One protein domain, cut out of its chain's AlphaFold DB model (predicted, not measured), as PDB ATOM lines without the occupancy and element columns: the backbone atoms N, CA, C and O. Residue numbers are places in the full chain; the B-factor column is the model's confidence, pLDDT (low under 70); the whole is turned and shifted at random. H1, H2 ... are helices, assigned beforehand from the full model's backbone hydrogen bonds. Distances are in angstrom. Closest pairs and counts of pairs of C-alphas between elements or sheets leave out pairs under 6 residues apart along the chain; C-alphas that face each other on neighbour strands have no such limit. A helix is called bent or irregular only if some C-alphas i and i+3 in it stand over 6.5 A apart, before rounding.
ATOM      1  N   MET A 740      79.831 114.286  68.889       58.06
ATOM      2  CA  MET A 740      79.050 113.597  69.920       58.06
ATOM      3  C   MET A 740      77.718 113.081  69.378       58.06
ATOM      4  O   MET A 740      77.363 111.929  69.627       58.06
ATOM      5  N   GLN A 741      77.029 113.883  68.563       65.44
ATOM      6  CA  GLN A 741      75.833 113.447  67.844       65.44
ATOM      7  C   GLN A 741      76.157 112.283  66.898       65.44
ATOM      8  O   GLN A 741      75.440 111.287  66.891       65.44
ATOM      9  N   ASN A 742      77.278 112.340  66.172       69.44
ATOM     10  CA  ASN A 742      77.701 111.257  65.277       69.44
ATOM     11  C   ASN A 742      78.140 109.981  66.031       69.44
ATOM     12  O   ASN A 742      77.844 108.866  65.588       69.44
ATOM     13  N   LEU A 743      78.791 110.132  67.193       64.50
ATOM     14  CA  LEU A 743      79.168 109.031  68.091       64.50
ATOM     15  C   LEU A 743      77.956 108.352  68.741       64.50
ATOM     16  O   LEU A 743      78.003 107.142  68.945       64.50
ATOM     17  N   ALA A 744      76.892 109.098  69.049       60.88
ATOM     18  CA  ALA A 744      75.656 108.564  69.625       60.88
ATOM     19  C   ALA A 744      74.712 107.974  68.563       60.88
ATOM     20  O   ALA A 744      74.032 106.982  68.823       60.88
ATOM     21  N   LYS A 745      74.698 108.546  67.354       70.44
ATOM     22  CA  LYS A 745      73.805 108.144  66.261       70.44
ATOM     23  C   LYS A 745      74.096 106.742  65.730       70.44
ATOM     24  O   LYS A 745      73.186 105.930  65.634       70.44
ATOM     25  N   THR A 746      75.364 106.421  65.464       71.25
ATOM     26  CA  THR A 746      75.737 105.124  64.858       71.25
ATOM     27  C   THR A 746      75.346 103.914  65.733       71.25
ATOM     28  O   THR A 746      74.738 102.971  65.219       71.25
ATOM     29  N   PRO A 747      75.618 103.911  67.058       63.44
ATOM     30  CA  PRO A 747      75.147 102.848  67.945       63.44
ATOM     31  C   PRO A 747      73.623 102.828  68.094       63.44
ATOM     32  O   PRO A 747      73.042 101.752  68.188       63.44
ATOM     33  N   LEU A 748      72.967 103.994  68.105       64.31
ATOM     34  CA  LEU A 748      71.512 104.090  68.236       64.31
ATOM     35  C   LEU A 748      70.789 103.514  67.009       64.31
ATOM     36  O   LEU A 748      69.829 102.768  67.182       64.31
ATOM     37  N   ASP A 749      71.291 103.776  65.801       74.69
ATOM     38  CA  ASP A 749      70.776 103.195  64.555       74.69
ATOM     39  C   ASP A 749      70.939 101.665  64.546       74.69
ATOM     40  O   ASP A 749      69.979 100.947  64.271       74.69
ATOM     41  N   SER A 750      72.109 101.161  64.965       72.44
ATOM     42  CA  SER A 750      72.375  99.714  65.067       72.44
ATOM     43  C   SER A 750      71.455  99.026  66.089       72.44
ATOM     44  O   SER A 750      70.950  97.929  65.858       72.44
ATOM     45  N   VAL A 751      71.190  99.685  67.224       65.50
ATOM     46  CA  VAL A 751      70.249  99.192  68.241       65.50
ATOM     47  C   VAL A 751      68.818  99.193  67.696       65.50
ATOM     48  O   VAL A 751      68.099  98.215  67.886       65.50
ATOM     49  N   ILE A 752      68.391 100.251  66.999       72.88
ATOM     50  CA  ILE A 752      67.059 100.333  66.380       72.88
ATOM     51  C   ILE A 752      66.872  99.235  65.321       72.88
ATOM     52  O   ILE A 752      65.795  98.642  65.255       72.88
ATOM     53  N   GLU A 753      67.897  98.946  64.519       76.75
ATOM     54  CA  GLU A 753      67.881  97.878  63.517       76.75
ATOM     55  C   GLU A 753      67.704  96.496  64.160       76.75
ATOM     56  O   GLU A 753      66.712  95.824  63.865       76.75
ATOM     57  N   GLY A 754      68.543  96.132  65.139       70.06
ATOM     58  CA  GLY A 754      68.412  94.856  65.858       70.06
ATOM     59  C   GLY A 754      67.058  94.696  66.569       70.06
ATOM     60  O   GLY A 754      66.478  93.610  66.628       70.06
ATOM     61  N   TRP A 755      66.479  95.800  67.048       66.50
ATOM     62  CA  TRP A 755      65.129  95.814  67.610       66.50
ATOM     63  C   TRP A 755      64.020  95.582  66.577       66.50
ATOM     64  O   TRP A 755      63.036  94.901  66.884       66.50
ATOM     65  N   ASN A 756      64.149  96.130  65.366       73.94
ATOM     66  CA  ASN A 756      63.187  95.904  64.285       73.94
ATOM     67  C   ASN A 756      63.237  94.452  63.789       73.94
ATOM     68  O   ASN A 756      62.190  93.869  63.493       73.94
ATOM     69  N   GLU A 757      64.424  93.846  63.734       73.38
ATOM     70  CA  GLU A 757      64.594  92.429  63.392       73.38
ATOM     71  C   GLU A 757      63.938  91.518  64.438       73.38
ATOM     72  O   GLU A 757      63.144  90.636  64.090       73.38
ATOM     73  N   LEU A 758      64.167  91.796  65.728       65.31
ATOM     74  CA  LEU A 758      63.533  91.082  66.837       65.31
ATOM     75  C   LEU A 758      62.001  91.219  66.815       65.31
ATOM     76  O   LEU A 758      61.274  90.232  66.967       65.31
ATOM     77  N   GLU A 759      61.489  92.434  66.591       71.69
ATOM     78  CA  GLU A 759      60.050  92.680  66.484       71.69
ATOM     79  C   GLU A 759      59.445  91.932  65.283       71.69
ATOM     80  O   GLU A 759      58.356  91.360  65.391       71.69
ATOM     81  N   THR A 760      60.153  91.883  64.154       70.38
ATOM     82  CA  THR A 760      59.732  91.154  62.949       70.38
ATOM     83  C   THR A 760      59.687  89.647  63.204       70.38
ATOM     84  O   THR A 760      58.701  88.993  62.847       70.38
ATOM     85  N   ALA A 761      60.684  89.099  63.904       65.19
ATOM     86  CA  ALA A 761      60.709  87.696  64.307       65.19
ATOM     87  C   ALA A 761      59.524  87.334  65.228       65.19
ATOM     88  O   ALA A 761      58.843  86.332  64.992       65.19
ATOM     89  N   TRP A 762      59.216  88.168  66.228       62.56
ATOM     90  CA  TRP A 762      58.060  87.968  67.117       62.56
ATOM     91  C   TRP A 762      56.711  88.140  66.411       62.56
ATOM     92  O   TRP A 762      55.788  87.346  66.627       62.56
ATOM     93  N   LYS A 763      56.576  89.147  65.539       67.06
ATOM     94  CA  LYS A 763      55.354  89.358  64.750       67.06
ATOM     95  C   LYS A 763      55.087  88.173  63.825       67.06
ATOM     96  O   LYS A 763      53.944  87.713  63.798       67.06
ATOM     97  N   GLY A 764      56.116  87.645  63.158       64.25
ATOM     98  CA  GLY A 764      56.017  86.466  62.291       64.25
ATOM     99  C   GLY A 764      55.503  85.230  63.033       64.25
ATOM    100  O   GLY A 764      54.545  84.599  62.594       64.25
ATOM    101  N   MET A 765      56.044  84.962  64.224       55.75
ATOM    102  CA  MET A 765      55.647  83.820  65.057       55.75
ATOM    103  C   MET A 765      54.189  83.914  65.552       55.75
ATOM    104  O   MET A 765      53.517  82.904  65.749       55.75
ATOM    105  N   SER A 766      53.667  85.134  65.729       56.62
ATOM    106  CA  SER A 766      52.290  85.364  66.181       56.62
ATOM    107  C   SER A 766      51.257  85.417  65.050       56.62
ATOM    108  O   SER A 766      50.094  85.087  65.283       56.62
ATOM    109  N   MET A 767      51.633  85.865  63.846       54.59
ATOM    110  CA  MET A 767      50.665  86.160  62.787       54.59
ATOM    111  C   MET A 767      50.105  84.910  62.122       54.59
ATOM    112  O   MET A 767      48.898  84.883  61.913       54.59
ATOM    113  N   GLU A 768      50.902  83.873  61.868       56.25
ATOM    114  CA  GLU A 768      50.414  82.641  61.223       56.25
ATOM    115  C   GLU A 768      49.365  81.938  62.107       56.25
ATOM    116  O   GLU A 768      48.222  81.711  61.702       56.25
ATOM    117  N   ILE A 769      49.698  81.760  63.391       54.22
ATOM    118  CA  ILE A 769      48.820  81.163  64.411       54.22
ATOM    119  C   ILE A 769      47.546  82.001  64.601       54.22
ATOM    120  O   ILE A 769      46.439  81.480  64.763       54.22
ATOM    121  N   ARG A 770      47.674  83.333  64.579       59.44
ATOM    122  CA  ARG A 770      46.546  84.254  64.764       59.44
ATOM    123  C   ARG A 770      45.685  84.373  63.509       59.44
ATOM    124  O   ARG A 770      44.482  84.579  63.653       59.44
ATOM    125  N   ARG A 771      46.256  84.231  62.310       65.88
ATOM    126  CA  ARG A 771      45.545  84.280  61.026       65.88
ATOM    127  C   ARG A 771      44.631  83.074  60.883       65.88
ATOM    128  O   ARG A 771      43.447  83.272  60.625       65.88
ATOM    129  N   GLU A 772      45.126  81.874  61.170       62.22
ATOM    130  CA  GLU A 772      44.300  80.662  61.118       62.22
ATOM    131  C   GLU A 772      43.258  80.610  62.245       62.22
ATOM    132  O   GLU A 772      42.075  80.354  62.001       62.22
ATOM    133  N   HIS A 773      43.620  81.000  63.471       63.62
ATOM    134  CA  HIS A 773      42.647  81.067  64.567       63.62
ATOM    135  C   HIS A 773      41.547  82.120  64.331       63.62
ATOM    136  O   HIS A 773      40.367  81.860  64.578       63.62
ATOM    137  N   ASN A 774      41.896  83.309  63.825       69.06
ATOM    138  CA  ASN A 774      40.911  84.347  63.514       69.06
ATOM    139  C   ASN A 774      40.045  83.971  62.307       69.06
ATOM    140  O   ASN A 774      38.854  84.279  62.307       69.06
ATOM    141  N   LYS A 775      40.608  83.288  61.303       78.12
ATOM    142  CA  LYS A 775      39.865  82.774  60.147       78.12
ATOM    143  C   LYS A 775      38.790  81.790  60.607       78.12
ATOM    144  O   LYS A 775      37.618  82.029  60.311       78.12
ATOM    145  N   ARG A 776      39.150  80.812  61.449       70.81
ATOM    146  CA  ARG A 776      38.207  79.884  62.104       70.81
ATOM    147  C   ARG A 776      37.132  80.601  62.908       70.81
ATOM    148  O   ARG A 776      35.945  80.396  62.669       70.81
ATOM    149  N   ARG A 777      37.531  81.498  63.812       74.12
ATOM    150  CA  ARG A 777      36.587  82.226  64.671       74.12
ATOM    151  C   ARG A 777      35.625  83.100  63.864       74.12
ATOM    152  O   ARG A 777      34.452  83.188  64.210       74.12
ATOM    153  N   SER A 778      36.096  83.722  62.781       81.25
ATOM    154  CA  SER A 778      35.243  84.538  61.910       81.25
ATOM    155  C   SER A 778      34.243  83.695  61.117       81.25
ATOM    156  O   SER A 778      33.104  84.118  60.941       81.25
ATOM    157  N   LEU A 779      34.643  82.497  60.669       81.50
ATOM    158  CA  LEU A 779      33.754  81.559  59.983       81.50
ATOM    159  C   LEU A 779      32.699  81.008  60.948       81.50
ATOM    160  O   LEU A 779      31.525  81.017  60.600       81.50
ATOM    161  N   GLN A 780      33.084  80.666  62.182       79.31
ATOM    162  CA  GLN A 780      32.154  80.241  63.237       79.31
ATOM    163  C   GLN A 780      31.141  81.333  63.603       79.31
ATOM    164  O   GLN A 780      29.942  81.076  63.642       79.31
ATOM    165  N   GLN A 781      31.593  82.574  63.812       84.69
ATOM    166  CA  GLN A 781      30.688  83.691  64.110       84.69
ATOM    167  C   GLN A 781      29.736  83.999  62.947       84.69
ATOM    168  O   GLN A 781      28.585  84.362  63.176       84.69
ATOM    169  N   ARG A 782      30.193  83.846  61.696       86.50
ATOM    170  CA  ARG A 782      29.338  84.001  60.510       86.50
ATOM    171  C   ARG A 782      28.329  82.864  60.379       86.50
ATOM    172  O   ARG A 782      27.179  83.152  60.072       86.50
ATOM    173  N   ALA A 783      28.737  81.619  60.625       81.56
ATOM    174  CA  ALA A 783      27.840  80.466  60.622       81.56
ATOM    175  C   ALA A 783      26.728  80.645  61.665       81.56
ATOM    176  O   ALA A 783      25.552  80.577  61.320       81.56
ATOM    177  N   GLU A 784      27.087  81.011  62.899       83.88
ATOM    178  CA  GLU A 784      26.107  81.243  63.965       83.88
ATOM    179  C   GLU A 784      25.197  82.441  63.664       83.88
ATOM    180  O   GLU A 784      23.982  82.365  63.829       83.88
ATOM    181  N   GLY A 785      25.756  83.529  63.122       89.31
ATOM    182  CA  GLY A 785      24.967  84.672  62.663       89.31
ATOM    183  C   GLY A 785      23.942  84.294  61.587       89.31
ATOM    184  O   GLY A 785      22.807  84.770  61.630       89.31
ATOM    185  N   TYR A 786      24.303  83.411  60.649       87.62
ATOM    186  CA  TYR A 786      23.364  82.896  59.649       87.62
ATOM    187  C   TYR A 786      22.336  81.931  60.245       87.62
ATOM    188  O   TYR A 786      21.180  81.996  59.832       87.62
ATOM    189  N   ARG A 787      22.706  81.119  61.244       82.19
ATOM    190  CA  ARG A 787      21.800  80.234  61.997       82.19
ATOM    191  C   ARG A 787      20.708  81.030  62.713       82.19
ATOM    192  O   ARG A 787      19.524  80.791  62.486       82.19
ATOM    193  N   VAL A 788      21.105  82.059  63.462       86.88
ATOM    194  CA  VAL A 788      20.188  82.967  64.170       86.88
ATOM    195  C   VAL A 788      19.297  83.735  63.187       86.88
ATOM    196  O   VAL A 788      18.104  83.918  63.431       86.88
ATOM    197  N   GLN A 789      19.827  84.172  62.040       88.19
ATOM    198  CA  GLN A 789      19.002  84.795  60.993       88.19
ATOM    199  C   GLN A 789      18.028  83.800  60.345       88.19
ATOM    200  O   GLN A 789      16.929  84.200  59.954       88.19
ATOM    201  N   LEU A 790      18.392  82.517  60.251       88.25
ATOM    202  CA  LEU A 790      17.526  81.460  59.734       88.25
ATOM    203  C   LEU A 790      16.330  81.199  60.650       88.25
ATOM    204  O   LEU A 790      15.208  81.109  60.160       88.25
ATOM    205  N   GLU A 791      16.591  81.094  61.955       86.44
ATOM    206  CA  GLU A 791      15.583  80.841  62.991       86.44
ATOM    207  C   GLU A 791      14.582  82.002  63.091       86.44
ATOM    208  O   GLU A 791      13.384  81.778  63.242       86.44
ATOM    209  N   ASN A 792      15.044  83.241  62.899       86.31
ATOM    210  CA  ASN A 792      14.195  84.436  62.949       86.31
ATOM    211  C   ASN A 792      13.441  84.745  61.639       86.31
ATOM    212  O   ASN A 792      12.643  85.682  61.596       86.31
ATOM    213  N   THR A 793      13.687  84.007  60.551       87.94
ATOM    214  CA  THR A 793      13.033  84.258  59.257       87.94
ATOM    215  C   THR A 793      11.859  83.299  59.042       87.94
ATOM    216  O   THR A 793      12.022  82.079  59.073       87.94
ATOM    217  N   ALA A 794      10.676  83.850  58.744       78.44
ATOM    218  CA  ALA A 794       9.447  83.085  58.527       78.44
ATOM    219  C   ALA A 794       9.608  81.954  57.490       78.44
ATOM    220  O   ALA A 794      10.265  82.102  56.445       78.44
ATOM    221  N   GLU A 795       8.993  80.815  57.807       79.00
ATOM    222  CA  GLU A 795       9.024  79.586  57.020       79.00
ATOM    223  C   GLU A 795       8.405  79.791  55.631       79.00
ATOM    224  O   GLU A 795       7.360  80.415  55.489       79.00
ATOM    225  N   GLY A 796       9.100  79.329  54.586       80.25
ATOM    226  CA  GLY A 796       8.666  79.472  53.190       80.25
ATOM    227  C   GLY A 796       9.083  80.764  52.473       80.25
ATOM    228  O   GLY A 796       8.927  80.842  51.258       80.25
ATOM    229  N   SER A 797       9.664  81.755  53.159       88.62
ATOM    230  CA  SER A 797      10.094  82.994  52.491       88.62
ATOM    231  C   SER A 797      11.344  82.808  51.614       88.62
ATOM    232  O   SER A 797      12.295  82.106  51.976       88.62
ATOM    233  N   ASP A 798      11.410  83.528  50.491       88.12
ATOM    234  CA  ASP A 798      12.598  83.556  49.619       88.12
ATOM    235  C   ASP A 798      13.863  84.042  50.348       88.12
ATOM    236  O   ASP A 798      14.983  83.631  50.022       88.12
ATOM    237  N   ARG A 799      13.708  84.876  51.389       84.31
ATOM    238  CA  ARG A 799      14.818  85.269  52.272       84.31
ATOM    239  C   ARG A 799      15.415  84.068  53.000       84.31
ATOM    240  O   ARG A 799      16.639  83.961  53.051       84.31
ATOM    241  N   ARG A 800      14.592  83.137  53.491       83.94
ATOM    242  CA  ARG A 800      15.073  81.931  54.180       83.94
ATOM    243  C   ARG A 800      15.864  81.018  53.241       83.94
ATOM    244  O   ARG A 800      16.919  80.538  53.640       83.94
ATOM    245  N   ARG A 801      15.451  80.864  51.974       86.31
ATOM    246  CA  ARG A 801      16.228  80.112  50.958       86.31
ATOM    247  C   ARG A 801      17.600  80.740  50.688       86.31
ATOM    248  O   ARG A 801      18.609  80.033  50.616       86.31
ATOM    249  N   LYS A 802      17.667  82.075  50.598       89.25
ATOM    250  CA  LYS A 802      18.939  82.804  50.437       89.25
ATOM    251  C   LYS A 802      19.848  82.652  51.660       89.25
ATOM    252  O   LYS A 802      21.045  82.420  51.485       89.25
ATOM    253  N   PHE A 803      19.306  82.735  52.877       89.12
ATOM    254  CA  PHE A 803      20.087  82.505  54.094       89.12
ATOM    255  C   PHE A 803      20.534  81.050  54.235       89.12
ATOM    256  O   PHE A 803      21.693  80.829  54.560       89.12
ATOM    257  N   GLN A 804      19.699  80.065  53.886       87.88
ATOM    258  CA  GLN A 804      20.083  78.646  53.901       87.88
ATOM    259  C   GLN A 804      21.262  78.374  52.966       87.88
ATOM    260  O   GLN A 804      22.207  77.691  53.343       87.88
ATOM    261  N   THR A 805      21.236  78.950  51.762       91.94
ATOM    262  CA  THR A 805      22.323  78.788  50.785       91.94
ATOM    263  C   THR A 805      23.624  79.417  51.291       91.94
ATOM    264  O   THR A 805      24.693  78.824  51.160       91.94
ATOM    265  N   ARG A 806      23.546  80.601  51.917       90.75
ATOM    266  CA  ARG A 806      24.713  81.271  52.514       90.75
ATOM    267  C   ARG A 806      25.241  80.547  53.755       90.75
ATOM    268  O   ARG A 806      26.454  80.450  53.884       90.75
ATOM    269  N   SER A 807      24.362  80.016  54.607       88.94
ATOM    270  CA  SER A 807      24.739  79.204  55.775       88.94
ATOM    271  C   SER A 807      25.517  77.974  55.330       88.94
ATOM    272  O   SER A 807      26.663  77.813  55.725       88.94
ATOM    273  N   ARG A 808      24.969  77.202  54.378       87.12
ATOM    274  CA  ARG A 808      25.631  76.009  53.828       87.12
ATOM    275  C   ARG A 808      26.982  76.318  53.190       87.12
ATOM    276  O   ARG A 808      27.924  75.564  53.374       87.12
ATOM    277  N   ALA A 809      27.107  77.433  52.470       89.44
ATOM    278  CA  ALA A 809      28.384  77.830  51.877       89.44
ATOM    279  C   ALA A 809      29.439  78.233  52.927       89.44
ATOM    280  O   ALA A 809      30.635  78.094  52.678       89.44
ATOM    281  N   VAL A 810      29.021  78.767  54.082       87.50
ATOM    282  CA  VAL A 810      29.931  79.082  55.196       87.50
ATOM    283  C   VAL A 810      30.268  77.834  56.004       87.50
ATOM    284  O   VAL A 810      31.432  77.660  56.344       87.50
ATOM    285  N   GLU A 811      29.293  76.961  56.252       84.19
ATOM    286  CA  GLU A 811      29.476  75.654  56.895       84.19
ATOM    287  C   GLU A 811      30.424  74.776  56.077       84.19
ATOM    288  O   GLU A 811      31.412  74.304  56.615       84.19
ATOM    289  N   GLN A 812      30.244  74.686  54.758       91.88
ATOM    290  CA  GLN A 812      31.153  73.938  53.885       91.88
ATOM    291  C   GLN A 812      32.587  74.488  53.932       91.88
ATOM    292  O   GLN A 812      33.544  73.725  53.991       91.88
ATOM    293  N   LYS A 813      32.758  75.817  53.971       86.38
ATOM    294  CA  LYS A 813      34.087  76.431  54.144       86.38
ATOM    295  C   LYS A 813      34.687  76.161  55.520       86.38
ATOM    296  O   LYS A 813      35.908  76.114  55.636       86.38
ATOM    297  N   LEU A 814      33.859  76.059  56.557       84.50
ATOM    298  CA  LEU A 814      34.307  75.686  57.891       84.50
ATOM    299  C   LEU A 814      34.748  74.219  57.902       84.50
ATOM    300  O   LEU A 814      35.845  73.941  58.374       84.50
ATOM    301  N   ASP A 815      33.962  73.336  57.287       78.75
ATOM    302  CA  ASP A 815      34.251  71.910  57.158       78.75
ATOM    303  C   ASP A 815      35.512  71.651  56.342       78.75
ATOM    304  O   ASP A 815      36.293  70.789  56.715       78.75
ATOM    305  N   ASP A 816      35.754  72.381  55.252       82.06
ATOM    306  CA  ASP A 816      36.982  72.234  54.464       82.06
ATOM    307  C   ASP A 816      38.208  72.703  55.274       82.06
ATOM    308  O   ASP A 816      39.196  71.981  55.370       82.06
ATOM    309  N   VAL A 817      38.109  73.838  55.987       76.38
ATOM    310  CA  VAL A 817      39.159  74.316  56.917       76.38
ATOM    311  C   VAL A 817      39.375  73.354  58.094       76.38
ATOM    312  O   VAL A 817      40.470  73.268  58.655       76.38
ATOM    313  N   GLU A 818      38.339  72.642  58.526       72.44
ATOM    314  CA  GLU A 818      38.419  71.665  59.607       72.44
ATOM    315  C   GLU A 818      38.939  70.310  59.119       72.44
ATOM    316  O   GLU A 818      39.719  69.669  59.821       72.44
ATOM    317  N   ARG A 819      38.604  69.906  57.893       72.00
ATOM    318  CA  ARG A 819      39.083  68.681  57.246       72.00
ATOM    319  C   ARG A 819      40.558  68.790  56.879       72.00
ATOM    320  O   ARG A 819      41.305  67.887  57.235       72.00
ATOM    321  N   ASP A 820      40.988  69.909  56.297       69.88
ATOM    322  CA  ASP A 820      42.403  70.192  56.014       69.88
ATOM    323  C   ASP A 820      43.235  70.196  57.304       69.88
ATOM    324  O   ASP A 820      44.340  69.663  57.357       69.88
ATOM    325  N   TRP A 821      42.663  70.715  58.393       58.88
ATOM    326  CA  TRP A 821      43.298  70.684  59.711       58.88
ATOM    327  C   TRP A 821      43.376  69.277  60.313       58.88
ATOM    328  O   TRP A 821      44.342  68.930  60.991       58.88
ATOM    329  N   LEU A 822      42.344  68.456  60.117       49.62
ATOM    330  CA  LEU A 822      42.262  67.118  60.699       49.62
ATOM    331  C   LEU A 822      43.030  66.059  59.900       49.62
ATOM    332  O   LEU A 822      43.440  65.067  60.499       49.62
ATOM    333  N   ALA A 823      43.250  66.270  58.602       50.88
ATOM    334  CA  ALA A 823      43.771  65.261  57.683       50.88
ATOM    335  C   ALA A 823      45.247  64.877  57.887       50.88
ATOM    336  O   ALA A 823      45.647  63.838  57.370       50.88
ATOM    337  N   ILE A 824      46.057  65.640  58.637       50.91
ATOM    338  CA  ILE A 824      47.480  65.295  58.812       50.91
ATOM    339  C   ILE A 824      47.959  65.488  60.266       50.91
ATOM    340  O   ILE A 824      48.474  66.546  60.629       50.91
ATOM    341  N   PRO A 825      47.763  64.487  61.148       48.22
ATOM    342  CA  PRO A 825      48.250  64.517  62.532       48.22
ATOM    343  C   PRO A 825      49.783  64.458  62.625       48.22
ATOM    344  O   PRO A 825      50.371  65.142  63.458       48.22
ATOM    345  N   GLU A 826      50.427  63.685  61.747       47.47
ATOM    346  CA  GLU A 826      51.889  63.527  61.706       47.47
ATOM    347  C   GLU A 826      52.576  64.812  61.244       47.47
ATOM    348  O   GLU A 826      53.508  65.264  61.902       47.47
ATOM    349  N   LEU A 827      52.026  65.485  60.224       47.06
ATOM    350  CA  LEU A 827      52.506  66.807  59.821       47.06
ATOM    351  C   LEU A 827      52.281  67.834  60.924       47.06
ATOM    352  O   LEU A 827      53.106  68.707  61.076       47.06
ATOM    353  N   ARG A 828      51.219  67.734  61.739       54.25
ATOM    354  CA  ARG A 828      51.016  68.632  62.892       54.25
ATOM    355  C   ARG A 828      52.025  68.396  64.006       54.25
ATOM    356  O   ARG A 828      52.426  69.354  64.660       54.25
ATOM    357  N   GLN A 829      52.423  67.150  64.243       48.00
ATOM    358  CA  GLN A 829      53.474  66.844  65.206       48.00
ATOM    359  C   GLN A 829      54.834  67.297  64.669       48.00
ATOM    360  O   GLN A 829      55.572  67.927  65.417       48.00
ATOM    361  N   GLU A 830      55.115  67.098  63.379       51.78
ATOM    362  CA  GLU A 830      56.308  67.624  62.708       51.78
ATOM    363  C   GLU A 830      56.306  69.147  62.589       51.78
ATOM    364  O   GLU A 830      57.357  69.745  62.729       51.78
ATOM    365  N   GLU A 831      55.168  69.801  62.386       53.53
ATOM    366  CA  GLU A 831      55.035  71.250  62.210       53.53
ATOM    367  C   GLU A 831      55.034  71.951  63.570       53.53
ATOM    368  O   GLU A 831      55.685  72.977  63.733       53.53
ATOM    369  N   ALA A 832      54.430  71.357  64.606       49.94
ATOM    370  CA  ALA A 832      54.606  71.801  65.987       49.94
ATOM    371  C   ALA A 832      56.045  71.576  66.468       49.94
ATOM    372  O   ALA A 832      56.610  72.466  67.100       49.94
ATOM    373  N   GLN A 833      56.670  70.441  66.133       52.12
ATOM    374  CA  GLN A 833      58.088  70.188  66.407       52.12
ATOM    375  C   GLN A 833      59.000  71.078  65.563       52.12
ATOM    376  O   GLN A 833      60.028  71.506  66.066       52.12
ATOM    377  N   ALA A 834      58.627  71.430  64.333       56.06
ATOM    378  CA  ALA A 834      59.374  72.336  63.470       56.06
ATOM    379  C   ALA A 834      59.237  73.773  63.959       56.06
ATOM    380  O   ALA A 834      60.237  74.472  64.017       56.06
ATOM    381  N   HIS A 835      58.054  74.206  64.400       55.38
ATOM    382  CA  HIS A 835      57.854  75.487  65.075       55.38
ATOM    383  C   HIS A 835      58.565  75.530  66.431       55.38
ATOM    384  O   HIS A 835      59.094  76.572  66.802       55.38
ATOM    385  N   GLN A 836      58.632  74.410  67.154       52.62
ATOM    386  CA  GLN A 836      59.370  74.292  68.410       52.62
ATOM    387  C   GLN A 836      60.888  74.272  68.182       52.62
ATOM    388  O   GLN A 836      61.620  74.916  68.927       52.62
ATOM    389  N   ALA A 837      61.365  73.607  67.131       55.66
ATOM    390  CA  ALA A 837      62.759  73.609  66.703       55.66
ATOM    391  C   ALA A 837      63.155  74.966  66.109       55.66
ATOM    392  O   ALA A 837      64.272  75.421  66.304       55.66
ATOM    393  N   GLU A 838      62.243  75.651  65.424       59.44
ATOM    394  CA  GLU A 838      62.435  77.005  64.908       59.44
ATOM    395  C   GLU A 838      62.454  78.032  66.045       59.44
ATOM    396  O   GLU A 838      63.345  78.875  66.089       59.44
ATOM    397  N   ALA A 839      61.551  77.926  67.025       54.25
ATOM    398  CA  ALA A 839      61.604  78.728  68.245       54.25
ATOM    399  C   ALA A 839      62.897  78.448  69.032       54.25
ATOM    400  O   ALA A 839      63.575  79.385  69.445       54.25
ATOM    401  N   GLY A 840      63.290  77.175  69.157       55.38
ATOM    402  CA  GLY A 840      64.554  76.753  69.763       55.38
ATOM    403  C   GLY A 840      65.795  77.240  69.009       55.38
ATOM    404  O   GLY A 840      66.796  77.540  69.644       55.38
ATOM    405  N   ARG A 841      65.728  77.393  67.678       60.53
ATOM    406  CA  ARG A 841      66.790  77.998  66.851       60.53
ATOM    407  C   ARG A 841      66.835  79.521  66.972       60.53
ATOM    408  O   ARG A 841      67.913  80.104  66.905       60.53
ATOM    409  N   ARG A 842      65.687  80.169  67.178       58.16
ATOM    410  CA  ARG A 842      65.587  81.630  67.309       58.16
ATOM    411  C   ARG A 842      65.950  82.141  68.699       58.16
ATOM    412  O   ARG A 842      66.471  83.242  68.790       58.16
ATOM    413  N   ILE A 843      65.730  81.371  69.767       60.19
ATOM    414  CA  ILE A 843      66.095  81.778  71.140       60.19
ATOM    415  C   ILE A 843      67.599  82.118  71.272       60.19
ATOM    416  O   ILE A 843      67.896  83.207  71.764       60.19
ATOM    417  N   PRO A 844      68.548  81.292  70.781       62.53
ATOM    418  CA  PRO A 844      69.975  81.618  70.792       62.53
ATOM    419  C   PRO A 844      70.328  82.846  69.951       62.53
ATOM    420  O   PRO A 844      71.131  83.664  70.383       62.53
ATOM    421  N   LEU A 845      69.700  83.015  68.780       61.69
ATOM    422  CA  LEU A 845      69.907  84.183  67.914       61.69
ATOM    423  C   LEU A 845      69.475  85.478  68.618       61.69
ATOM    424  O   LEU A 845      70.139  86.506  68.570       61.69
ATOM    425  N   VAL A 846      68.364  85.406  69.342       59.69
ATOM    426  CA  VAL A 846      67.840  86.511  70.135       59.69
ATOM    427  C   VAL A 846      68.732  86.810  71.351       59.69
ATOM    428  O   VAL A 846      68.960  87.977  71.671       59.69
ATOM    429  N   GLN A 847      69.287  85.784  72.006       64.00
ATOM    430  CA  GLN A 847      70.299  85.955  73.056       64.00
ATOM    431  C   GLN A 847      71.602  86.562  72.506       64.00
ATOM    432  O   GLN A 847      72.201  87.399  73.175       64.00
ATOM    433  N   GLN A 848      72.004  86.199  71.286       72.19
ATOM    434  CA  GLN A 848      73.162  86.774  70.602       72.19
ATOM    435  C   GLN A 848      72.953  88.265  70.297       72.19
ATOM    436  O   GLN A 848      73.788  89.089  70.657       72.19
ATOM    437  N   HIS A 849      71.816  88.652  69.716       66.50
ATOM    438  CA  HIS A 849      71.536  90.070  69.470       66.50
ATOM    439  C   HIS A 849      71.435  90.879  70.767       66.50
ATOM    440  O   HIS A 849      71.845  92.038  70.812       66.50
ATOM    441  N   ARG A 850      70.949  90.273  71.858       67.00
ATOM    442  CA  ARG A 850      70.982  90.903  73.182       67.00
ATOM    443  C   ARG A 850      72.415  91.193  73.626       67.00
ATOM    444  O   ARG A 850      72.677  92.312  74.058       67.00
ATOM    445  N   THR A 851      73.318  90.216  73.560       71.25
ATOM    446  CA  THR A 851      74.704  90.416  74.011       71.25
ATOM    447  C   THR A 851      75.437  91.422  73.131       71.25
ATOM    448  O   THR A 851      76.178  92.255  73.655       71.25
ATOM    449  N   GLU A 852      75.176  91.431  71.823       70.44
ATOM    450  CA  GLU A 852      75.672  92.451  70.891       70.44
ATOM    451  C   GLU A 852      75.174  93.854  71.280       70.44
ATOM    452  O   GLU A 852      75.981  94.774  71.438       70.44
ATOM    453  N   ILE A 853      73.870  94.011  71.540       66.75
ATOM    454  CA  ILE A 853      73.271  95.277  71.986       66.75
ATOM    455  C   ILE A 853      73.837  95.711  73.346       66.75
ATOM    456  O   ILE A 853      74.244  96.860  73.493       66.75
ATOM    457  N   GLU A 854      73.919  94.826  74.344       68.75
ATOM    458  CA  GLU A 854      74.485  95.144  75.665       68.75
ATOM    459  C   GLU A 854      75.958  95.575  75.564       68.75
ATOM    460  O   GLU A 854      76.365  96.544  76.213       68.75
ATOM    461  N   THR A 855      76.734  94.925  74.695       74.31
ATOM    462  CA  THR A 855      78.141  95.267  74.444       74.31
ATOM    463  C   THR A 855      78.274  96.635  73.774       74.31
ATOM    464  O   THR A 855      79.091  97.455  74.201       74.31
ATOM    465  N   LEU A 856      77.440  96.926  72.770       67.31
ATOM    466  CA  LEU A 856      77.393  98.233  72.102       67.31
ATOM    467  C   LEU A 856      76.955  99.352  73.057       67.31
ATOM    468  O   LEU A 856      77.525 100.447  73.036       67.31
ATOM    469  N   LEU A 857      75.985  99.073  73.929       66.81
ATOM    470  CA  LEU A 857      75.504 100.000  74.953       66.81
ATOM    471  C   LEU A 857      76.596 100.339  75.963       66.81
ATOM    472  O   LEU A 857      76.790 101.506  76.302       66.81
ATOM    473  N   GLU A 858      77.322  99.332  76.438       73.81
ATOM    474  CA  GLU A 858      78.387  99.526  77.415       73.81
ATOM    475  C   GLU A 858      79.601 100.239  76.801       73.81
ATOM    476  O   GLU A 858      80.170 101.143  77.417       73.81
ATOM    477  N   ALA A 859      79.950  99.918  75.553       71.31
ATOM    478  CA  ALA A 859      80.983 100.633  74.807       71.31
ATOM    479  C   ALA A 859      80.620 102.112  74.583       71.31
ATOM    480  O   ALA A 859      81.474 102.986  74.743       71.31
ATOM    481  N   SER A 860      79.356 102.403  74.262       67.88
ATOM    482  CA  SER A 860      78.861 103.773  74.067       67.88
ATOM    483  C   SER A 860      78.860 104.564  75.374       67.88
ATOM    484  O   SER A 860      79.340 105.695  75.407       67.88
ATOM    485  N   ARG A 861      78.430 103.943  76.481       73.62
ATOM    486  CA  ARG A 861      78.481 104.555  77.816       73.62
ATOM    487  C   ARG A 861      79.902 104.932  78.215       73.62
ATOM    488  O   ARG A 861      80.135 106.056  78.640       73.62
ATOM    489  N   ARG A 862      80.872 104.030  78.031       75.12
ATOM    490  CA  ARG A 862      82.283 104.318  78.352       75.12
ATOM    491  C   ARG A 862      82.837 105.515  77.583       75.12
ATOM    492  O   ARG A 862      83.669 106.238  78.117       75.12
ATOM    493  N   ARG A 863      82.371 105.738  76.351       69.94
ATOM    494  CA  ARG A 863      82.761 106.898  75.534       69.94
ATOM    495  C   ARG A 863      82.078 108.198  75.978       69.94
ATOM    496  O   ARG A 863      82.643 109.262  75.753       69.94
ATOM    497  N   LEU A 864      80.906 108.108  76.609       68.06
ATOM    498  CA  LEU A 864      80.095 109.253  77.037       68.06
ATOM    499  C   LEU A 864      80.289 109.651  78.509       68.06
ATOM    500  O   LEU A 864      79.986 110.786  78.851       68.06
ATOM    501  N   LEU A 865      80.862 108.794  79.362       73.25
ATOM    502  CA  LEU A 865      81.163 109.126  80.769       73.25
ATOM    503  C   LEU A 865      81.939 110.455  80.945       73.25
ATOM    504  O   LEU A 865      81.494 111.295  81.720       73.25
ATOM    505  N   PRO A 866      83.018 110.744  80.183       73.44
ATOM    506  CA  PRO A 866      83.722 112.029  80.304       73.44
ATOM    507  C   PRO A 866      82.893 113.236  79.841       73.44
ATOM    508  O   PRO A 866      83.295 114.386  80.016       73.44
ATOM    509  N   PHE A 867      81.789 112.999  79.132       67.81
ATOM    510  CA  PHE A 867      80.857 114.037  78.717       67.81
ATOM    511  C   PHE A 867      79.794 114.289  79.785       67.81
ATOM    512  O   PHE A 867      79.558 115.454  80.085       67.81
ATOM    513  N   GLU A 868      79.244 113.243  80.412       69.81
ATOM    514  CA  GLU A 868      78.364 113.378  81.587       69.81
ATOM    515  C   GLU A 868      79.033 114.231  82.675       69.81
ATOM    516  O   GLU A 868      78.434 115.189  83.156       69.81
ATOM    517  N   ASP A 869      80.312 113.974  82.970       75.88
ATOM    518  CA  ASP A 869      81.076 114.755  83.951       75.88
ATOM    519  C   ASP A 869      81.214 116.239  83.559       75.88
ATOM    520  O   ASP A 869      81.185 117.123  84.415       75.88
ATOM    521  N   ARG A 870      81.343 116.534  82.258       71.50
ATOM    522  CA  ARG A 870      81.459 117.913  81.751       71.50
ATOM    523  C   ARG A 870      80.121 118.640  81.736       71.50
ATOM    524  O   ARG A 870      80.081 119.811  82.095       71.50
ATOM    525  N   VAL A 871      79.039 117.961  81.360       69.00
ATOM    526  CA  VAL A 871      77.683 118.519  81.440       69.00
ATOM    527  C   VAL A 871      77.331 118.808  82.896       69.00
ATOM    528  O   VAL A 871      76.922 119.922  83.195       69.00
ATOM    529  N   ALA A 872      77.611 117.883  83.818       72.81
ATOM    530  CA  ALA A 872      77.383 118.091  85.245       72.81
ATOM    531  C   ALA A 872      78.193 119.272  85.816       72.81
ATOM    532  O   ALA A 872      77.688 120.030  86.645       72.81
ATOM    533  N   GLN A 873      79.440 119.469  85.368       78.69
ATOM    534  CA  GLN A 873      80.242 120.639  85.749       78.69
ATOM    535  C   GLN A 873      79.648 121.956  85.231       78.69
ATOM    536  O   GLN A 873      79.599 122.936  85.977       78.69
ATOM    537  N   GLU A 874      79.178 121.993  83.983       73.62
ATOM    538  CA  GLU A 874      78.550 123.189  83.409       73.62
ATOM    539  C   GLU A 874      77.178 123.476  84.030       73.62
ATOM    540  O   GLU A 874      76.880 124.624  84.355       73.62
ATOM    541  N   GLU A 875      76.367 122.449  84.292       71.94
ATOM    542  CA  GLU A 875      75.110 122.579  85.031       71.94
ATOM    543  C   GLU A 875      75.348 123.135  86.440       71.94
ATOM    544  O   GLU A 875      74.630 124.038  86.871       71.94
ATOM    545  N   ALA A 876      76.386 122.667  87.143       75.81
ATOM    546  CA  ALA A 876      76.766 123.199  88.451       75.81
ATOM    547  C   ALA A 876      77.207 124.671  88.372       75.81
ATOM    548  O   ALA A 876      76.821 125.484  89.220       75.81
ATOM    549  N   ARG A 877      77.966 125.051  87.333       80.00
ATOM    550  CA  ARG A 877      78.360 126.448  87.094       80.00
ATOM    551  C   ARG A 877      77.137 127.334  86.846       80.00
ATOM    552  O   ARG A 877      76.961 128.340  87.529       80.00
ATOM    553  N   ILE A 878      76.245 126.918  85.949       70.81
ATOM    554  CA  ILE A 878      75.016 127.649  85.603       70.81
ATOM    555  C   ILE A 878      74.048 127.719  86.792       70.81
ATOM    556  O   ILE A 878      73.383 128.735  86.992       70.81
ATOM    557  N   ALA A 879      73.954 126.664  87.603       73.94
ATOM    558  CA  ALA A 879      73.170 126.679  88.834       73.94
ATOM    559  C   ALA A 879      73.693 127.741  89.810       73.94
ATOM    560  O   ALA A 879      72.894 128.483  90.380       73.94
ATOM    561  N   THR A 880      75.015 127.869  89.935       79.94
ATOM    562  CA  THR A 880      75.657 128.893  90.774       79.94
ATOM    563  C   THR A 880      75.327 130.305  90.266       79.94
ATOM    564  O   THR A 880      74.842 131.134  91.035       79.94
ATOM    565  N   GLU A 881      75.469 130.558  88.961       77.56
ATOM    566  CA  GLU A 881      75.125 131.849  88.332       77.56
ATOM    567  C   GLU A 881      73.620 132.182  88.454       77.56
ATOM    568  O   GLU A 881      73.222 133.329  88.681       77.56
ATOM    569  N   ASN A 882      72.745 131.176  88.351       72.44
ATOM    570  CA  ASN A 882      71.305 131.354  88.539       72.44
ATOM    571  C   ASN A 882      70.930 131.632  90.002       72.44
ATOM    572  O   ASN A 882      69.992 132.395  90.244       72.44
ATOM    573  N   GLU A 883      71.626 131.044  90.977       78.75
ATOM    574  CA  GLU A 883      71.443 131.373  92.394       78.75
ATOM    575  C   GLU A 883      71.910 132.803  92.709       78.75
ATOM    576  O   GLU A 883      71.227 133.514  93.450       78.75
ATOM    577  N   GLU A 884      72.977 133.295  92.070       78.75
ATOM    578  CA  GLU A 884      73.366 134.712  92.152       78.75
ATOM    579  C   GLU A 884      72.272 135.637  91.592       78.75
ATOM    580  O   GLU A 884      71.866 136.601  92.248       78.75
ATOM    581  N   LEU A 885      71.709 135.309  90.425       74.69
ATOM    582  CA  LEU A 885      70.571 136.029  89.835       74.69
ATOM    583  C   LEU A 885      69.322 136.004  90.728       74.69
ATOM    584  O   LEU A 885      68.643 137.025  90.889       74.69
ATOM    585  N   LYS A 886      69.006 134.857  91.341       76.31
ATOM    586  CA  LYS A 886      67.905 134.742  92.310       76.31
ATOM    587  C   LYS A 886      68.170 135.573  93.562       76.31
ATOM    588  O   LYS A 886      67.244 136.237  94.027       76.31
ATOM    589  N   SER A 887      69.403 135.576  94.069       78.00
ATOM    590  CA  SER A 887      69.836 136.394  95.206       78.00
ATOM    591  C   SER A 887      69.660 137.884  94.909       78.00
ATOM    592  O   SER A 887      69.023 138.590  95.692       78.00
ATOM    593  N   MET A 888      70.079 138.350  93.727       73.50
ATOM    594  CA  MET A 888      69.863 139.734  93.281       73.50
ATOM    595  C   MET A 888      68.368 140.097  93.211       73.50
ATOM    596  O   MET A 888      67.949 141.114  93.769       73.50
ATOM    597  N   ARG A 889      67.526 139.235  92.617       76.19
ATOM    598  CA  ARG A 889      66.057 139.429  92.571       76.19
ATOM    599  C   ARG A 889      65.401 139.377  93.956       76.19
ATOM    600  O   ARG A 889      64.355 139.986  94.186       76.19
ATOM    601  N   TRP A 890      65.953 138.604  94.885       76.50
ATOM    602  CA  TRP A 890      65.468 138.530  96.263       76.50
ATOM    603  C   TRP A 890      65.850 139.783  97.061       76.50
ATOM    604  O   TRP A 890      65.003 140.330  97.768       76.50
ATOM    605  N   GLN A 891      67.076 140.291  96.896       76.62
ATOM    606  CA  GLN A 891      67.521 141.552  97.492       76.62
ATOM    607  C   GLN A 891      66.674 142.738  97.013       76.62
ATOM    608  O   GLN A 891      66.275 143.560  97.838       76.62
ATOM    609  N   GLU A 892      66.325 142.795  95.722       76.50
ATOM    610  CA  GLU A 892      65.425 143.823  95.175       76.50
ATOM    611  C   GLU A 892      64.035 143.763  95.830       76.50
ATOM    612  O   GLU A 892      63.558 144.760  96.377       76.50
ATOM    613  N   ARG A 893      63.409 142.577  95.859       75.56
ATOM    614  CA  ARG A 893      62.084 142.385  96.475       75.56
ATOM    615  C   ARG A 893      62.069 142.753  97.957       75.56
ATOM    616  O   ARG A 893      61.140 143.418  98.416       75.56
ATOM    617  N   GLU A 923      68.510 151.834  88.768       80.50
ATOM    618  CA  GLU A 923      69.886 151.346  88.591       80.50
ATOM    619  C   GLU A 923      69.980 149.821  88.766       80.50
ATOM    620  O   GLU A 923      70.590 149.145  87.940       80.50
ATOM    621  N   HIS A 924      69.316 149.259  89.784       76.25
ATOM    622  CA  HIS A 924      69.261 147.808  90.002       76.25
ATOM    623  C   HIS A 924      68.456 147.068  88.922       76.25
ATOM    624  O   HIS A 924      68.845 145.984  88.500       76.25
ATOM    625  N   LEU A 925      67.338 147.632  88.455       77.94
ATOM    626  CA  LEU A 925      66.562 147.052  87.355       77.94
ATOM    627  C   LEU A 925      67.337 147.119  86.041       77.94
ATOM    628  O   LEU A 925      67.350 146.145  85.301       77.94
ATOM    629  N   SER A 926      68.049 148.219  85.784       79.69
ATOM    630  CA  SER A 926      68.915 148.349  84.614       79.69
ATOM    631  C   SER A 926      70.087 147.367  84.652       79.69
ATOM    632  O   SER A 926      70.443 146.837  83.603       79.69
ATOM    633  N   SER A 927      70.674 147.085  85.822       77.88
ATOM    634  CA  SER A 927      71.733 146.075  85.940       77.88
ATOM    635  C   SER A 927      71.196 144.649  85.775       77.88
ATOM    636  O   SER A 927      71.841 143.832  85.118       77.88
ATOM    637  N   LEU A 928      69.985 144.365  86.271       77.44
ATOM    638  CA  LEU A 928      69.267 143.106  86.032       77.44
ATOM    639  C   LEU A 928      68.902 142.917  84.555       77.44
ATOM    640  O   LEU A 928      69.154 141.849  84.002       77.44
ATOM    641  N   GLU A 929      68.364 143.943  83.896       79.69
ATOM    642  CA  GLU A 929      68.046 143.905  82.465       79.69
ATOM    643  C   GLU A 929      69.309 143.793  81.606       79.69
ATOM    644  O   GLU A 929      69.292 143.081  80.604       79.69
ATOM    645  N   ALA A 930      70.417 144.432  81.995       78.75
ATOM    646  CA  ALA A 930      71.707 144.283  81.322       78.75
ATOM    647  C   ALA A 930      72.282 142.865  81.489       78.75
ATOM    648  O   ALA A 930      72.801 142.299  80.527       78.75
ATOM    649  N   ALA A 931      72.142 142.261  82.674       74.94
ATOM    650  CA  ALA A 931      72.538 140.876  82.921       74.94
ATOM    651  C   ALA A 931      71.654 139.873  82.153       74.94
ATOM    652  O   ALA A 931      72.162 138.912  81.578       74.94
ATOM    653  N   GLU A 932      70.341 140.110  82.083       77.06
ATOM    654  CA  GLU A 932      69.378 139.239  81.394       77.06
ATOM    655  C   GLU A 932      69.436 139.374  79.863       77.06
ATOM    656  O   GLU A 932      69.212 138.403  79.135       77.06
ATOM    657  N   ASN A 933      69.792 140.557  79.356       77.12
ATOM    658  CA  ASN A 933      69.991 140.802  77.928       77.12
ATOM    659  C   ASN A 933      71.425 140.591  77.446       77.12
ATOM    660  O   ASN A 933      71.665 140.774  76.252       77.12
ATOM    661  N   ASN A 934      72.344 140.157  78.314       78.94
ATOM    662  CA  ASN A 934      73.707 139.849  77.914       78.94
ATOM    663  C   ASN A 934      73.691 138.762  76.814       78.94
ATOM    664  O   ASN A 934      73.245 137.637  77.072       78.94
ATOM    665  N   PRO A 935      74.150 139.068  75.584       75.56
ATOM    666  CA  PRO A 935      74.127 138.118  74.478       75.56
ATOM    667  C   PRO A 935      74.910 136.836  74.795       75.56
ATOM    668  O   PRO A 935      74.465 135.761  74.399       75.56
ATOM    669  N   HIS A 936      75.971 136.920  75.607       76.19
ATOM    670  CA  HIS A 936      76.721 135.758  76.090       76.19
ATOM    671  C   HIS A 936      75.853 134.825  76.952       76.19
ATOM    672  O   HIS A 936      75.875 133.614  76.771       76.19
ATOM    673  N   MET A 937      75.019 135.378  77.842       70.75
ATOM    674  CA  MET A 937      74.100 134.587  78.675       70.75
ATOM    675  C   MET A 937      72.975 133.953  77.854       70.75
ATOM    676  O   MET A 937      72.544 132.841  78.151       70.75
ATOM    677  N   LYS A 938      72.481 134.636  76.812       76.38
ATOM    678  CA  LYS A 938      71.478 134.063  75.895       76.38
ATOM    679  C   LYS A 938      72.065 132.916  75.066       76.38
ATOM    680  O   LYS A 938      71.381 131.915  74.866       76.38
ATOM    681  N   GLU A 939      73.314 133.040  74.627       78.06
ATOM    682  CA  GLU A 939      74.028 131.983  73.908       78.06
ATOM    683  C   GLU A 939      74.347 130.783  74.810       78.06
ATOM    684  O   GLU A 939      74.055 129.650  74.434       78.06
ATOM    685  N   GLU A 940      74.822 131.015  76.036       74.31
ATOM    686  CA  GLU A 940      75.056 129.961  77.035       74.31
ATOM    687  C   GLU A 940      73.758 129.253  77.452       74.31
ATOM    688  O   GLU A 940      73.734 128.028  77.547       74.31
ATOM    689  N   ARG A 941      72.633 129.970  77.603       75.25
ATOM    690  CA  ARG A 941      71.317 129.345  77.846       75.25
ATOM    691  C   ARG A 941      70.873 128.452  76.691       75.25
ATOM    692  O   ARG A 941      70.289 127.403  76.937       75.25
ATOM    693  N   LYS A 942      71.141 128.857  75.444       78.62
ATOM    694  CA  LYS A 942      70.837 128.042  74.261       78.62
ATOM    695  C   LYS A 942      71.727 126.797  74.211       78.62
ATOM    696  O   LYS A 942      71.203 125.699  74.082       78.62
ATOM    697  N   LYS A 943      73.037 126.958  74.418       78.44
ATOM    698  CA  LYS A 943      73.997 125.849  74.536       78.44
ATOM    699  C   LYS A 943      73.597 124.873  75.647       78.44
ATOM    700  O   LYS A 943      73.643 123.670  75.431       78.44
ATOM    701  N   ASN A 944      73.147 125.371  76.798       72.94
ATOM    702  CA  ASN A 944      72.670 124.527  77.890       72.94
ATOM    703  C   ASN A 944      71.361 123.802  77.541       72.94
ATOM    704  O   ASN A 944      71.224 122.626  77.835       72.94
ATOM    705  N   ALA A 945      70.417 124.463  76.862       74.56
ATOM    706  CA  ALA A 945      69.201 123.803  76.381       74.56
ATOM    707  C   ALA A 945      69.510 122.680  75.371       74.56
ATOM    708  O   ALA A 945      68.888 121.621  75.418       74.56
ATOM    709  N   ASP A 946      70.502 122.887  74.502       75.44
ATOM    710  CA  ASP A 946      70.947 121.884  73.532       75.44
ATOM    711  C   ASP A 946      71.719 120.728  74.214       75.44
ATOM    712  O   ASP A 946      71.522 119.564  73.859       75.44
ATOM    713  N   LEU A 947      72.534 121.007  75.243       73.81
ATOM    714  CA  LEU A 947      73.185 119.982  76.078       73.81
ATOM    715  C   LEU A 947      72.170 119.185  76.912       73.81
ATOM    716  O   LEU A 947      72.270 117.960  76.975       73.81
ATOM    717  N   GLN A 948      71.160 119.852  77.477       74.88
ATOM    718  CA  GLN A 948      70.057 119.215  78.192       74.88
ATOM    719  C   GLN A 948      69.273 118.286  77.263       74.88
ATOM    720  O   GLN A 948      68.971 117.167  77.647       74.88
ATOM    721  N   ALA A 949      69.014 118.686  76.014       73.38
ATOM    722  CA  ALA A 949      68.342 117.820  75.046       73.38
ATOM    723  C   ALA A 949      69.145 116.538  74.740       73.38
ATOM    724  O   ALA A 949      68.559 115.467  74.567       73.38
ATOM    725  N   VAL A 950      70.481 116.622  74.701       72.25
ATOM    726  CA  VAL A 950      71.363 115.448  74.563       72.25
ATOM    727  C   VAL A 950      71.347 114.593  75.837       72.25
ATOM    728  O   VAL A 950      71.278 113.366  75.737       72.25
ATOM    729  N   SER A 951      71.364 115.222  77.016       75.00
ATOM    730  CA  SER A 951      71.266 114.550  78.319       75.00
ATOM    731  C   SER A 951      69.934 113.805  78.477       75.00
ATOM    732  O   SER A 951      69.925 112.606  78.747       75.00
ATOM    733  N   ASP A 952      68.810 114.451  78.168       74.75
ATOM    734  CA  ASP A 952      67.465 113.869  78.215       74.75
ATOM    735  C   ASP A 952      67.319 112.699  77.227       74.75
ATOM    736  O   ASP A 952      66.733 111.659  77.549       74.75
ATOM    737  N   ALA A 953      67.888 112.826  76.019       71.69
ATOM    738  CA  ALA A 953      67.923 111.738  75.041       71.69
ATOM    739  C   ALA A 953      68.724 110.533  75.565       71.69
ATOM    740  O   ALA A 953      68.330 109.379  75.360       71.69
ATOM    741  N   TRP A 954      69.818 110.787  76.283       73.19
ATOM    742  CA  TRP A 954      70.639 109.755  76.903       73.19
ATOM    743  C   TRP A 954      69.977 109.115  78.132       73.19
ATOM    744  O   TRP A 954      69.999 107.890  78.287       73.19
ATOM    745  N   GLU A 955      69.307 109.891  78.982       75.94
ATOM    746  CA  GLU A 955      68.532 109.354  80.099       75.94
ATOM    747  C   GLU A 955      67.389 108.464  79.605       75.94
ATOM    748  O   GLU A 955      67.215 107.349  80.114       75.94
ATOM    749  N   ALA A 956      66.667 108.893  78.565       72.19
ATOM    750  CA  ALA A 956      65.628 108.095  77.919       72.19
ATOM    751  C   ALA A 956      66.187 106.765  77.380       72.19
ATOM    752  O   ALA A 956      65.580 105.701  77.556       72.19
ATOM    753  N   PHE A 957      67.382 106.802  76.791       70.25
ATOM    754  CA  PHE A 957      68.100 105.621  76.324       70.25
ATOM    755  C   PHE A 957      68.508 104.682  77.475       70.25
ATOM    756  O   PHE A 957      68.241 103.477  77.436       70.25
ATOM    757  N   SER A 958      69.079 105.225  78.554       72.38
ATOM    758  CA  SER A 958      69.501 104.456  79.735       72.38
ATOM    759  C   SER A 958      68.319 103.827  80.491       72.38
ATOM    760  O   SER A 958      68.420 102.710  81.015       72.38
ATOM    761  N   SER A 959      67.186 104.531  80.539       75.56
ATOM    762  CA  SER A 959      65.931 104.065  81.127       75.56
ATOM    763  C   SER A 959      65.346 102.921  80.301       75.56
ATOM    764  O   SER A 959      64.997 101.871  80.850       75.56
ATOM    765  N   SER A 960      65.367 103.061  78.970       70.38
ATOM    766  CA  SER A 960      64.970 102.003  78.034       70.38
ATOM    767  C   SER A 960      65.824 100.740  78.207       70.38
ATOM    768  O   SER A 960      65.277  99.637  78.280       70.38
ATOM    769  N   ARG A 961      67.151 100.880  78.384       72.88
ATOM    770  CA  ARG A 961      68.071  99.760  78.676       72.88
ATOM    771  C   ARG A 961      67.707  99.024  79.969       72.88
ATOM    772  O   ARG A 961      67.656  97.796  79.984       72.88
ATOM    773  N   ARG A 962      67.458  99.754  81.063       74.62
ATOM    774  CA  ARG A 962      67.121  99.157  82.372       74.62
ATOM    775  C   ARG A 962      65.783  98.427  82.342       74.62
ATOM    776  O   ARG A 962      65.702  97.289  82.802       74.62
ATOM    777  N   ALA A 963      64.760  99.054  81.763       71.50
ATOM    778  CA  ALA A 963      63.443  98.445  81.609       71.50
ATOM    779  C   ALA A 963      63.503  97.183  80.735       71.50
ATOM    780  O   ALA A 963      62.813  96.202  81.013       71.50
ATOM    781  N   LEU A 964      64.352  97.181  79.704       66.94
ATOM    782  CA  LEU A 964      64.575  96.004  78.876       66.94
ATOM    783  C   LEU A 964      65.216  94.862  79.664       66.94
ATOM    784  O   LEU A 964      64.676  93.761  79.663       66.94
ATOM    785  N   GLY A 965      66.329  95.126  80.354       71.88
ATOM    786  CA  GLY A 965      67.056  94.096  81.100       71.88
ATOM    787  C   GLY A 965      66.193  93.412  82.165       71.88
ATOM    788  O   GLY A 965      66.234  92.192  82.300       71.88
ATOM    789  N   GLN A 966      65.351  94.177  82.870       74.25
ATOM    790  CA  GLN A 966      64.439  93.635  83.886       74.25
ATOM    791  C   GLN A 966      63.335  92.757  83.285       74.25
ATOM    792  O   GLN A 966      63.107  91.646  83.758       74.25
ATOM    793  N   ASN A 967      62.673  93.228  82.224       71.31
ATOM    794  CA  ASN A 967      61.629  92.446  81.557       71.31
ATOM    795  C   ASN A 967      62.213  91.197  80.880       71.31
ATOM    796  O   ASN A 967      61.574  90.149  80.852       71.31
ATOM    797  N   TRP A 968      63.437  91.290  80.359       67.62
ATOM    798  CA  TRP A 968      64.124  90.164  79.742       67.62
ATOM    799  C   TRP A 968      64.465  89.071  80.751       67.62
ATOM    800  O   TRP A 968      64.125  87.914  80.524       67.62
ATOM    801  N   ALA A 969      65.082  89.432  81.880       72.38
ATOM    802  CA  ALA A 969      65.429  88.480  82.932       72.38
ATOM    803  C   ALA A 969      64.187  87.765  83.496       72.38
ATOM    804  O   ALA A 969      64.230  86.564  83.755       72.38
ATOM    805  N   ALA A 970      63.064  88.480  83.624       71.00
ATOM    806  CA  ALA A 970      61.791  87.888  84.033       71.00
ATOM    807  C   ALA A 970      61.270  86.857  83.015       71.00
ATOM    808  O   ALA A 970      60.835  85.775  83.405       71.00
TER     809      ALA A 970
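This is residues 740 to 893 and 923 to 970 of the 1051 residues of an uncharacterized protein of Phialocephala subalpina (UniProt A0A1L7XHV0). Long helices are strung out into an open, curved frame: the bent helices H1 and H3 run side by side in the middle through their arms H1a and H3a, while H1b and H2 form a helical hairpin toward one end. At the other end H3b runs outward, and beyond the cut the short H4 and the long H5 fold back toward the middle. The 202 printed residues have five named helices, H1 to H5 in order along the chain, and no named strand; the class is all helix. The whole is extended, with a radius of gyration of the C-alphas of 32.6 A and spans of 101 by 48 by 27 A.

H1, residues 740 to 791, begins with C-alpha 740 at (79.050, 113.597, 69.920). By its hydrogen bonds it was assigned as one helix, but it is bent, with C-alphas 765 and 768 6.6 A apart; its arms are H1a, residues 740 to 765, 38.2 A long, and H1b, residues 768 to 791, 34.9 A. H2, residues 798 to 822, is 35.7 A long. H3, residues 825 to 893, also assigned as one helix by its hydrogen bonds, is bent, with C-alphas 863 and 866 7.1 A apart; its arms are H3a, residues 825 to 863, 56.2 A, and H3b, residues 866 to 893, 40.6 A. H4 is residues 923 to 932. H5, residues 935 to 970, is 52.6 A long and ends with C-alpha 970 at (61.791, 87.888, 84.033).

H1a touches H3a, which meets it with residues 846 to 860 alone; their closest C-alphas, of Val 751 and Ile 853, are 6.2 A apart, at a shallow tilt of 11 degrees, opposite ways. H1a and H1b stand at a steep tilt of 49 degrees. H1b and H2 touch as a helical hairpin, closest at the C-alphas of Tyr 786 and Ser 807, 5.5 A, at a shallow tilt of 29 degrees. H2 and H3a meet only through their link, and H1b and H3a are apart. H3a and H3b stand at a steep tilt of 62 degrees. H3b and H5 only just touch, with 3 pairs of C-alphas within 8 A, closest at Val 871 and Leu 947, 7.2 A, at a steep tilt of 53 degrees. H5 is near H1a and near H3a. H4 is close to but not clearly touching H3b, the closest C-alphas being those of Glu 892 and His 924, 7.6 A. Every O i to N i+4 pair is within hydrogen-bond range in H1b, H2, H4 and H5; H1a has 21 of 22, H3a 33 of 35 and H3b 23 of 24.

The farthest C-alphas, of Gly 796 and Glu 923, are 100.8 A apart. Residues 894 to 922 are not printed, and C-alphas 893 and 923 are 14.3 A apart across the cut. Of the links printed whole, H2 to H3 and H4 to H5 are tight and H1 to H2 is short. The mean pLDDT of the printed part is 72.1; 66 residues are under 70, among them residues 761 to 774 and 820 to 847.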